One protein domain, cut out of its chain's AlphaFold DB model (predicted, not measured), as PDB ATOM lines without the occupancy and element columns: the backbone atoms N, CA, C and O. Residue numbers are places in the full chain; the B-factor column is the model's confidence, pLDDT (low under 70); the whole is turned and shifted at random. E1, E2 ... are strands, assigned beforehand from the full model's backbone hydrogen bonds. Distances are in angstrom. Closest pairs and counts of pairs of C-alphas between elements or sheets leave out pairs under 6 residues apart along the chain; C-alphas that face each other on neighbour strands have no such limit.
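Overview. This is residues 2 to 65 of the 98 residues of the protein "GFO_IDH_MocA_C domain-containing protein" of Geminicoccus sp (UniProt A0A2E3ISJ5). A twisted sheet of three long strands, E1, E4 and E5, makes one end of a rod, and the small hairpin of E2 and E3 continues its length as a head at the other end. Two links, E1 to E2 and E3 to E4, join sheet and head. The printed part has 64 residues, with no named helix and five named strands along the chain, E1 to E5; the large sheet has the order E1, E4, E5, and both sheets are antiparallel. The class is all strand, though only 30 of the 64 residues are in named elements. The whole is extended, with a radius of gyration of the C-alphas of 16.7 A and spans of 51 by 20 by 20 A.

Along the chain. Find C-alpha 7 at (98.293, 84.586, 129.936); from there E1, residues 7 to 15, runs 23.1 A. E4, residues 40 to 47, covers 23.0 A, and E5, residues 52 to 58, runs 20.5 A to C-alpha 58 at (104.621, 64.862, 137.320). Look near C-alpha 20 at (113.203, 53.382, 130.474) for E2, residues 20 to 22; E3 is residues 32 to 34.

Arrangement. In the large sheet, E4 is the inner strand. Beside it E1 is antiparallel at 168 degrees, with N 11 and O 44 within hydrogen-bond range at 3.0 A. E4 and E5 form a hairpin, antiparallel at 164 degrees, with N 43 and O 55 2.8 A apart. Farther along, E2 and E3 form a hairpin at 145 degrees, with N 21 and O 33 2.9 A apart. E1 and E2 are apart, as are E3 and E4.

Size, cuts and confidence. The C-alphas farthest apart, those of Pro 27 and Asn 49, are 51.4 A from each other. The printed part has no cut, and no link is long. Confidence is under 70 at residue 2 and residues 59 to 65.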
ATOM      1  N   PHE A   2      88.581  79.521 131.776       61.44
ATOM      2  CA  PHE A   2      89.663  80.498 131.976       61.44
ATOM      3  C   PHE A   2      89.454  81.151 133.341       61.44
ATOM      4  O   PHE A   2      88.753  82.150 133.445       61.44
ATOM      5  N   LEU A   3      89.975  80.523 134.397       77.81
ATOM      6  CA  LEU A   3      89.701  80.947 135.774       77.81
ATOM      7  C   LEU A   3      90.388  82.274 136.137       77.81
ATOM      8  O   LEU A   3      89.829  83.058 136.892       77.81
ATOM      9  N   LEU A   4      91.578  82.531 135.584       83.69
ATOM     10  CA  LEU A   4      92.443  83.655 135.973       83.69
ATOM     11  C   LEU A   4      92.663  84.688 134.854       83.69
ATOM     12  O   LEU A   4      93.414  85.638 135.041       83.69
ATOM     13  N   GLY A   5      91.982  84.538 133.712       89.31
ATOM     14  CA  GLY A   5      92.139  85.415 132.545       89.31
ATOM     15  C   GLY A   5      93.209  84.944 131.544       89.31
ATOM     16  O   GLY A   5      93.665  83.800 131.625       89.31
ATOM     17  N   PRO A   6      93.564  85.787 130.554       92.19
ATOM     18  CA  PRO A   6      94.572  85.475 129.541       92.19
ATOM     19  C   PRO A   6      96.001  85.528 130.103       92.19
ATOM     20  O   PRO A   6      96.311  86.327 130.989       92.19
ATOM     21  N   ILE A   7      96.873  84.672 129.567       92.25
ATOM     22  CA  ILE A   7      98.293  84.586 129.936       92.25
ATOM     23  C   ILE A   7      99.094  85.546 129.052       92.25
ATOM     24  O   ILE A   7      99.052  85.432 127.830       92.25
ATOM     25  N   ALA A   8      99.855  86.445 129.676       94.44
ATOM     26  CA  ALA A   8     100.751  87.384 129.008       94.44
ATOM     27  C   ALA A   8     102.116  86.751 128.688       94.44
ATOM     28  O   ALA A   8     102.653  86.927 127.595       94.44
ATOM     29  N   ARG A   9     102.684  85.989 129.634       92.75
ATOM     30  CA  ARG A   9     103.932  85.231 129.433       92.75
ATOM     31  C   ARG A   9     103.940  83.926 130.214       92.75
ATOM     32  O   ARG A   9     103.318  83.809 131.268       92.75
ATOM     33  N   ALA A  10     104.707  82.969 129.708       93.44
ATOM     34  CA  ALA A  10     104.957  81.697 130.361       93.44
ATOM     35  C   ALA A  10     106.441  81.333 130.261       93.44
ATOM     36  O   ALA A  10     107.094  81.635 129.261       93.44
ATOM     37  N   ALA A  11     106.959  80.667 131.286       94.31
ATOM     38  CA  ALA A  11     108.286  80.064 131.283       94.31
ATOM     39  C   ALA A  11     108.221  78.709 131.987       94.31
ATOM     40  O   ALA A  11     107.460  78.543 132.939       94.31
ATOM     41  N   GLY A  12     109.012  77.740 131.539       92.19
ATOM     42  CA  GLY A  12     108.992  76.409 132.126       92.19
ATOM     43  C   GLY A  12     110.240  75.599 131.827       92.19
ATOM     44  O   GLY A  12     111.007  75.922 130.922       92.19
ATOM     45  N   LEU A  13     110.420  74.551 132.623       92.75
ATOM     46  CA  LEU A  13     111.446  73.532 132.458       92.75
ATOM     47  C   LEU A  13     110.760  72.171 132.476       92.75
ATOM     48  O   LEU A  13     109.858  71.935 133.283       92.75
ATOM     49  N   SER A  14     111.205  71.276 131.607       90.25
ATOM     50  CA  SER A  14     110.750  69.895 131.574       90.25
ATOM     51  C   SER A  14     111.941  68.955 131.624       90.25
ATOM     52  O   SER A  14     113.038  69.277 131.163       90.25
ATOM     53  N   GLN A  15     111.736  67.808 132.260       88.06
ATOM     54  CA  GLN A  15     112.735  66.768 132.350       88.06
ATOM     55  C   GLN A  15     112.079  65.398 132.301       88.06
ATOM     56  O   GLN A  15     111.001  65.134 132.845       88.06
ATOM     57  N   ARG A  16     112.819  64.483 131.704       85.00
ATOM     58  CA  ARG A  16     112.560  63.065 131.774       85.00
ATOM     59  C   ARG A  16     113.255  62.444 132.977       85.00
ATOM     60  O   ARG A  16     114.476  62.489 133.094       85.00
ATOM     61  N   THR A  17     112.466  61.875 133.882       79.06
ATOM     62  CA  THR A  17     112.973  61.315 135.145       79.06
ATOM     63  C   THR A  17     113.689  59.985 134.921       79.06
ATOM     64  O   THR A  17     114.727  59.742 135.526       79.06
ATOM     65  N   PHE A  18     113.170  59.148 134.016       82.50
ATOM     66  CA  PHE A  18     113.735  57.836 133.699       82.50
ATOM     67  C   PHE A  18     113.820  57.622 132.185       82.50
ATOM     68  O   PHE A  18     112.906  57.973 131.431       82.50
ATOM     69  N   ALA A  19     114.930  57.042 131.727       82.38
ATOM     70  CA  ALA A  19     115.128  56.719 130.316       82.38
ATOM     71  C   ALA A  19     114.237  55.546 129.873       82.38
ATOM     72  O   ALA A  19     113.697  55.574 128.772       82.38
ATOM     73  N   GLU A  20     114.005  54.574 130.751       84.62
ATOM     74  CA  GLU A  20     113.203  53.382 130.474       84.62
ATOM     75  C   GLU A  20     112.209  53.129 131.609       84.62
ATOM     76  O   GLU A  20     112.439  53.531 132.751       84.62
ATOM     77  N   ARG A  21     111.099  52.458 131.295       83.38
ATOM     78  CA  ARG A  21     110.124  51.980 132.281       83.38
ATOM     79  C   ARG A  21     109.666  50.567 131.954       83.38
ATOM     80  O   ARG A  21     109.623  50.187 130.785       83.38
ATOM     81  N   MET A  22     109.296  49.815 132.984       86.06
ATOM     82  CA  MET A  22     108.730  48.479 132.828       86.06
ATOM     83  C   MET A  22     107.253  48.571 132.439       86.06
ATOM     84  O   MET A  22     106.512  49.418 132.940       86.06
ATOM     85  N   ILE A  23     106.818  47.702 131.534       83.88
ATOM     86  CA  ILE A  23     105.402  47.521 131.224       83.88
ATOM     87  C   ILE A  23     104.788  46.665 132.334       83.88
ATOM     88  O   ILE A  23     105.173  45.516 132.495       83.88
ATOM     89  N   GLU A  24     103.827  47.208 133.080       83.25
ATOM     90  CA  GLU A  24     103.219  46.519 134.234       83.25
ATOM     91  C   GLU A  24     101.930  45.753 133.889       83.25
ATOM     92  O   GLU A  24     101.385  45.035 134.723       83.25
ATOM     93  N   ASN A  25     101.413  45.900 132.662       78.00
ATOM     94  CA  ASN A  25     100.111  45.364 132.266       78.00
ATOM     95  C   ASN A  25     100.111  44.770 130.849       78.00
ATOM     96  O   ASN A  25     100.817  45.232 129.952       78.00
ATOM     97  N   GLY A  26      99.236  43.784 130.630       86.50
ATOM     98  CA  GLY A  26      99.003  43.172 129.320       86.50
ATOM     99  C   GLY A  26     100.040  42.111 128.912       86.50
ATOM    100  O   GLY A  26     100.811  41.640 129.744       86.50
ATOM    101  N   PRO A  27     100.066  41.706 127.627       87.25
ATOM    102  CA  PRO A  27     100.879  40.578 127.150       87.25
ATOM    103  C   PRO A  27     102.396  40.786 127.229       87.25
ATOM    104  O   PRO A  27     103.140  39.814 127.197       87.25
ATOM    105  N   ARG A  28     102.846  42.043 127.311       86.31
ATOM    106  CA  ARG A  28     104.261  42.448 127.359       86.31
ATOM    107  C   ARG A  28     104.723  42.794 128.779       86.31
ATOM    108  O   ARG A  28     105.686  43.535 128.956       86.31
ATOM    109  N   ASN A  29     103.986  42.330 129.789       88.75
ATOM    110  CA  ASN A  29     104.303  42.591 131.187       88.75
ATOM    111  C   ASN A  29     105.733  42.121 131.516       88.75
ATOM    112  O   ASN A  29     106.109  40.998 131.180       88.75
ATOM    113  N   GLY A  30     106.515  42.989 132.155       86.50
ATOM    114  CA  GLY A  30     107.911  42.746 132.516       86.50
ATOM    115  C   GLY A  30     108.939  43.184 131.468       86.50
ATOM    116  O   GLY A  30     110.133  43.168 131.759       86.50
ATOM    117  N   GLU A  31     108.524  43.606 130.270       89.75
ATOM    118  CA  GLU A  31     109.447  44.186 129.288       89.75
ATOM    119  C   GLU A  31     109.807  45.636 129.648       89.75
ATOM    120  O   GLU A  31     108.948  46.428 130.049       89.75
ATOM    121  N   MET A  32     111.075  46.001 129.444       89.31
ATOM    122  CA  MET A  32     111.530  47.390 129.518       89.31
ATOM    123  C   MET A  32     111.254  48.091 128.192       89.31
ATOM    124  O   MET A  32     111.554  47.561 127.121       89.31
ATOM    125  N   MET A  33     110.693  49.295 128.260       87.00
ATOM    126  CA  MET A  33     110.505  50.147 127.093       87.00
ATOM    127  C   MET A  33     111.094  51.537 127.323       87.00
ATOM    128  O   MET A  33     110.985  52.067 128.437       87.00
ATOM    129  N   PRO A  34     111.674  52.160 126.282       86.94
ATOM    130  CA  PRO A  34     112.091  53.545 126.374       86.94
ATOM    131  C   PRO A  34     110.861  54.411 126.640       86.94
ATOM    132  O   PRO A  34     109.786  54.233 126.059       86.94
ATOM    133  N   VAL A  35     111.005  55.356 127.561       83.12
ATOM    134  CA  VAL A  35     110.074  56.485 127.646       83.12
ATOM    135  C   VAL A  35     110.287  57.340 126.370       83.12
ATOM    136  O   VAL A  35     111.271  57.157 125.671       83.12
ATOM    137  N   GLU A  36     109.408  58.245 125.967       82.50
ATOM    138  CA  GLU A  36     109.717  59.164 124.835       82.50
ATOM    139  C   GLU A  36     109.350  60.615 125.148       82.50
ATOM    140  O   GLU A  36     109.638  61.531 124.386       82.50
ATOM    141  N   VAL A  37     108.748  60.836 126.313       81.00
ATOM    142  CA  VAL A  37     108.184  62.114 126.733       81.00
ATOM    143  C   VAL A  37     108.768  62.526 128.072       81.00
ATOM    144  O   VAL A  37     109.116  61.676 128.897       81.00
ATOM    145  N   ASP A  38     108.861  63.832 128.291       83.19
ATOM    146  CA  ASP A  38     109.187  64.359 129.608       83.19
ATOM    147  C   ASP A  38     108.090  63.975 130.602       83.19
ATOM    148  O   ASP A  38     106.893  64.054 130.317       83.19
ATOM    149  N   THR A  39     108.513  63.512 131.772       83.50
ATOM    150  CA  THR A  39     107.625  62.988 132.816       83.50
ATOM    151  C   THR A  39     107.450  63.969 133.964       83.50
ATOM    152  O   THR A  39     106.638  63.712 134.850       83.50
ATOM    153  N   HIS A  40     108.212  65.063 133.969       86.69
ATOM    154  CA  HIS A  40     108.153  66.104 134.977       86.69
ATOM    155  C   HIS A  40     108.293  67.481 134.330       86.69
ATOM    156  O   HIS A  40     109.278  67.751 133.645       86.69
ATOM    157  N   CYS A  41     107.322  68.354 134.566       87.88
ATOM    158  CA  CYS A  41     107.273  69.696 134.005       87.88
ATOM    159  C   CYS A  41     106.933  70.704 135.100       87.88
ATOM    160  O   CYS A  41     105.960  70.535 135.835       87.88
ATOM    161  N   LEU A  42     107.709  71.781 135.158       90.69
ATOM    162  CA  LEU A  42     107.462  72.950 135.992       90.69
ATOM    163  C   LEU A  42     107.214  74.144 135.085       90.69
ATOM    164  O   LEU A  42     107.934  74.361 134.110       90.69
ATOM    165  N   SER A  43     106.187  74.928 135.376       91.50
ATOM    166  CA  SER A  43     105.825  76.096 134.577       91.50
ATOM    167  C   SER A  43     105.339  77.232 135.460       91.50
ATOM    168  O   SER A  43     104.681  77.012 136.472       91.50
ATOM    169  N   GLN A  44     105.668  78.453 135.067       93.50
ATOM    170  CA  GLN A  44     105.205  79.691 135.674       93.50
ATOM    171  C   GLN A  44     104.514  80.542 134.613       93.50
ATOM    172  O   GLN A  44     104.928  80.560 133.452       93.50
ATOM    173  N   PHE A  45     103.476  81.260 135.028       93.56
ATOM    174  CA  PHE A  45     102.636  82.082 134.167       93.56
ATOM    175  C   PHE A  45     102.464  83.468 134.782       93.56
ATOM    176  O   PHE A  45     102.229  83.585 135.983       93.56
ATOM    177  N   GLU A  46     102.534  84.508 133.959       93.62
ATOM    178  CA  GLU A  46     102.040  85.845 134.296       93.62
ATOM    179  C   GLU A  46     100.808  86.115 133.436       93.62
ATOM    180  O   GLU A  46     100.844  85.949 132.214       93.62
ATOM    181  N   PHE A  47      99.722  86.516 134.080       92.38
ATOM    182  CA  PHE A  47      98.456  86.856 133.444       92.38
ATOM    183  C   PHE A  47      98.394  88.355 133.137       92.38
ATOM    184  O   PHE A  47      99.016  89.163 133.825       92.38
ATOM    185  N   GLU A  48      97.607  88.754 132.134       92.56
ATOM    186  CA  GLU A  48      97.479  90.175 131.755       92.56
ATOM    187  C   GLU A  48      96.912  91.056 132.884       92.56
ATOM    188  O   GLU A  48      97.145  92.261 132.916       92.56
ATOM    189  N   ASN A  49      96.193  90.461 133.838       90.38
ATOM    190  CA  ASN A  49      95.670  91.142 135.026       90.38
ATOM    191  C   ASN A  49      96.682  91.233 136.189       90.38
ATOM    192  O   ASN A  49      96.313  91.680 137.273       90.38
ATOM    193  N   GLY A  50      97.932  90.801 135.986       88.38
ATOM    194  CA  GLY A  50      98.999  90.831 136.990       88.38
ATOM    195  C   GLY A  50      99.025  89.633 137.945       88.38
ATOM    196  O   GLY A  50      99.888  89.582 138.821       88.38
ATOM    197  N   VAL A  51      98.120  88.657 137.795       91.31
ATOM    198  CA  VAL A  51      98.187  87.402 138.557       91.31
ATOM    199  C   VAL A  51      99.425  86.610 138.129       91.31
ATOM    200  O   VAL A  51      99.781  86.575 136.950       91.31
ATOM    201  N   ILE A  52     100.075  85.950 139.087       91.81
ATOM    202  CA  ILE A  52     101.183  85.025 138.838       91.81
ATOM    203  C   ILE A  52     100.737  83.630 139.269       91.81
ATOM    204  O   ILE A  52     100.191  83.458 140.357       91.81
ATOM    205  N   GLY A  53     100.961  82.641 138.407       90.31
ATOM    206  CA  GLY A  53     100.633  81.243 138.666       90.31
ATOM    207  C   GLY A  53     101.836  80.327 138.482       90.31
ATOM    208  O   GLY A  53     102.752  80.628 137.717       90.31
ATOM    209  N   GLN A  54     101.804  79.181 139.155       91.12
ATOM    210  CA  GLN A  54     102.741  78.082 138.948       91.12
ATOM    211  C   GLN A  54     101.958  76.792 138.701       91.12
ATOM    212  O   GLN A  54     100.886  76.590 139.265       91.12
ATOM    213  N   MET A  55     102.498  75.923 137.853       86.94
ATOM    214  CA  MET A  55     101.985  74.583 137.607       86.94
ATOM    215  C   MET A  55     103.133  73.582 137.640       86.94
ATOM    216  O   MET A  55     104.184  73.801 137.037       86.94
ATOM    217  N   MET A  56     102.893  72.468 138.319       86.88
ATOM    218  CA  MET A  56     103.767  71.307 138.338       86.88
ATOM    219  C   MET A  56     102.975  70.104 137.849       86.88
ATOM    220  O   MET A  56     101.893  69.822 138.356       86.88
ATOM    221  N   VAL A  57     103.515  69.397 136.862       83.75
ATOM    222  CA  VAL A  57     102.944  68.148 136.356       83.75
ATOM    223  C   VAL A  57     104.013  67.077 136.454       83.75
ATOM    224  O   VAL A  57     105.109  67.243 135.926       83.75
ATOM    225  N   SER A  58     103.701  65.980 137.137       80.75
ATOM    226  CA  SER A  58     104.621  64.862 137.320       80.75
ATOM    227  C   SER A  58     103.884  63.541 137.133       80.75
ATOM    228  O   SER A  58     102.881  63.301 137.797       80.75
ATOM    229  N   CYS A  59     104.379  62.690 136.239       66.25
ATOM    230  CA  CYS A  59     103.789  61.383 135.920       66.25
ATOM    231  C   CYS A  59     104.667  60.198 136.357       66.25
ATOM    232  O   CYS A  59     104.381  59.063 135.992       66.25
ATOM    233  N   GLY A  60     105.756  60.453 137.092       59.62
ATOM    234  CA  GLY A  60     106.704  59.426 137.552       59.62
ATOM    235  C   GLY A  60     106.917  59.386 139.067       59.62
ATOM    236  O   GLY A  60     107.846  58.728 139.528       59.62
ATOM    237  N   VAL A  61     106.110  60.120 139.834       61.12
ATOM    238  CA  VAL A  61     106.195  60.164 141.299       61.12
ATOM    239  C   VAL A  61     105.090  59.282 141.868       61.12
ATOM    240  O   VAL A  61     103.967  59.315 141.376       61.12
ATOM    241  N   TRP A  62     105.448  58.459 142.852       50.66
ATOM    242  CA  TRP A  62     104.605  57.382 143.376       50.66
ATOM    243  C   TRP A  62     103.486  57.890 144.283       50.66
ATOM    244  O   TRP A  62     102.438  57.262 144.351       50.66
ATOM    245  N   ASP A  63     103.709  59.022 144.946       55.66
ATOM    246  CA  ASP A  63     102.739  59.658 145.828       55.66
ATOM    247  C   ASP A  63     103.145  61.122 146.065       55.66
ATOM    248  O   ASP A  63     104.340  61.440 146.103       55.66
ATOM    249  N   SER A  64     102.181  62.032 146.173       59.38
ATOM    250  CA  SER A  64     102.451  63.439 146.472       59.38
ATOM    251  C   SER A  64     101.297  64.059 147.242       59.38
ATOM    252  O   SER A  64     100.196  64.192 146.721       59.38
ATOM    253  N   GLU A  65     101.593  64.561 148.437       61.00
ATOM    254  CA  GLU A  65     100.655  65.340 149.257       61.00
ATOM    255  C   GLU A  65     100.519  66.802 148.782       61.00
ATOM    256  O   GLU A  65      99.964  67.649 149.481       61.00
TER     257      GLU A  65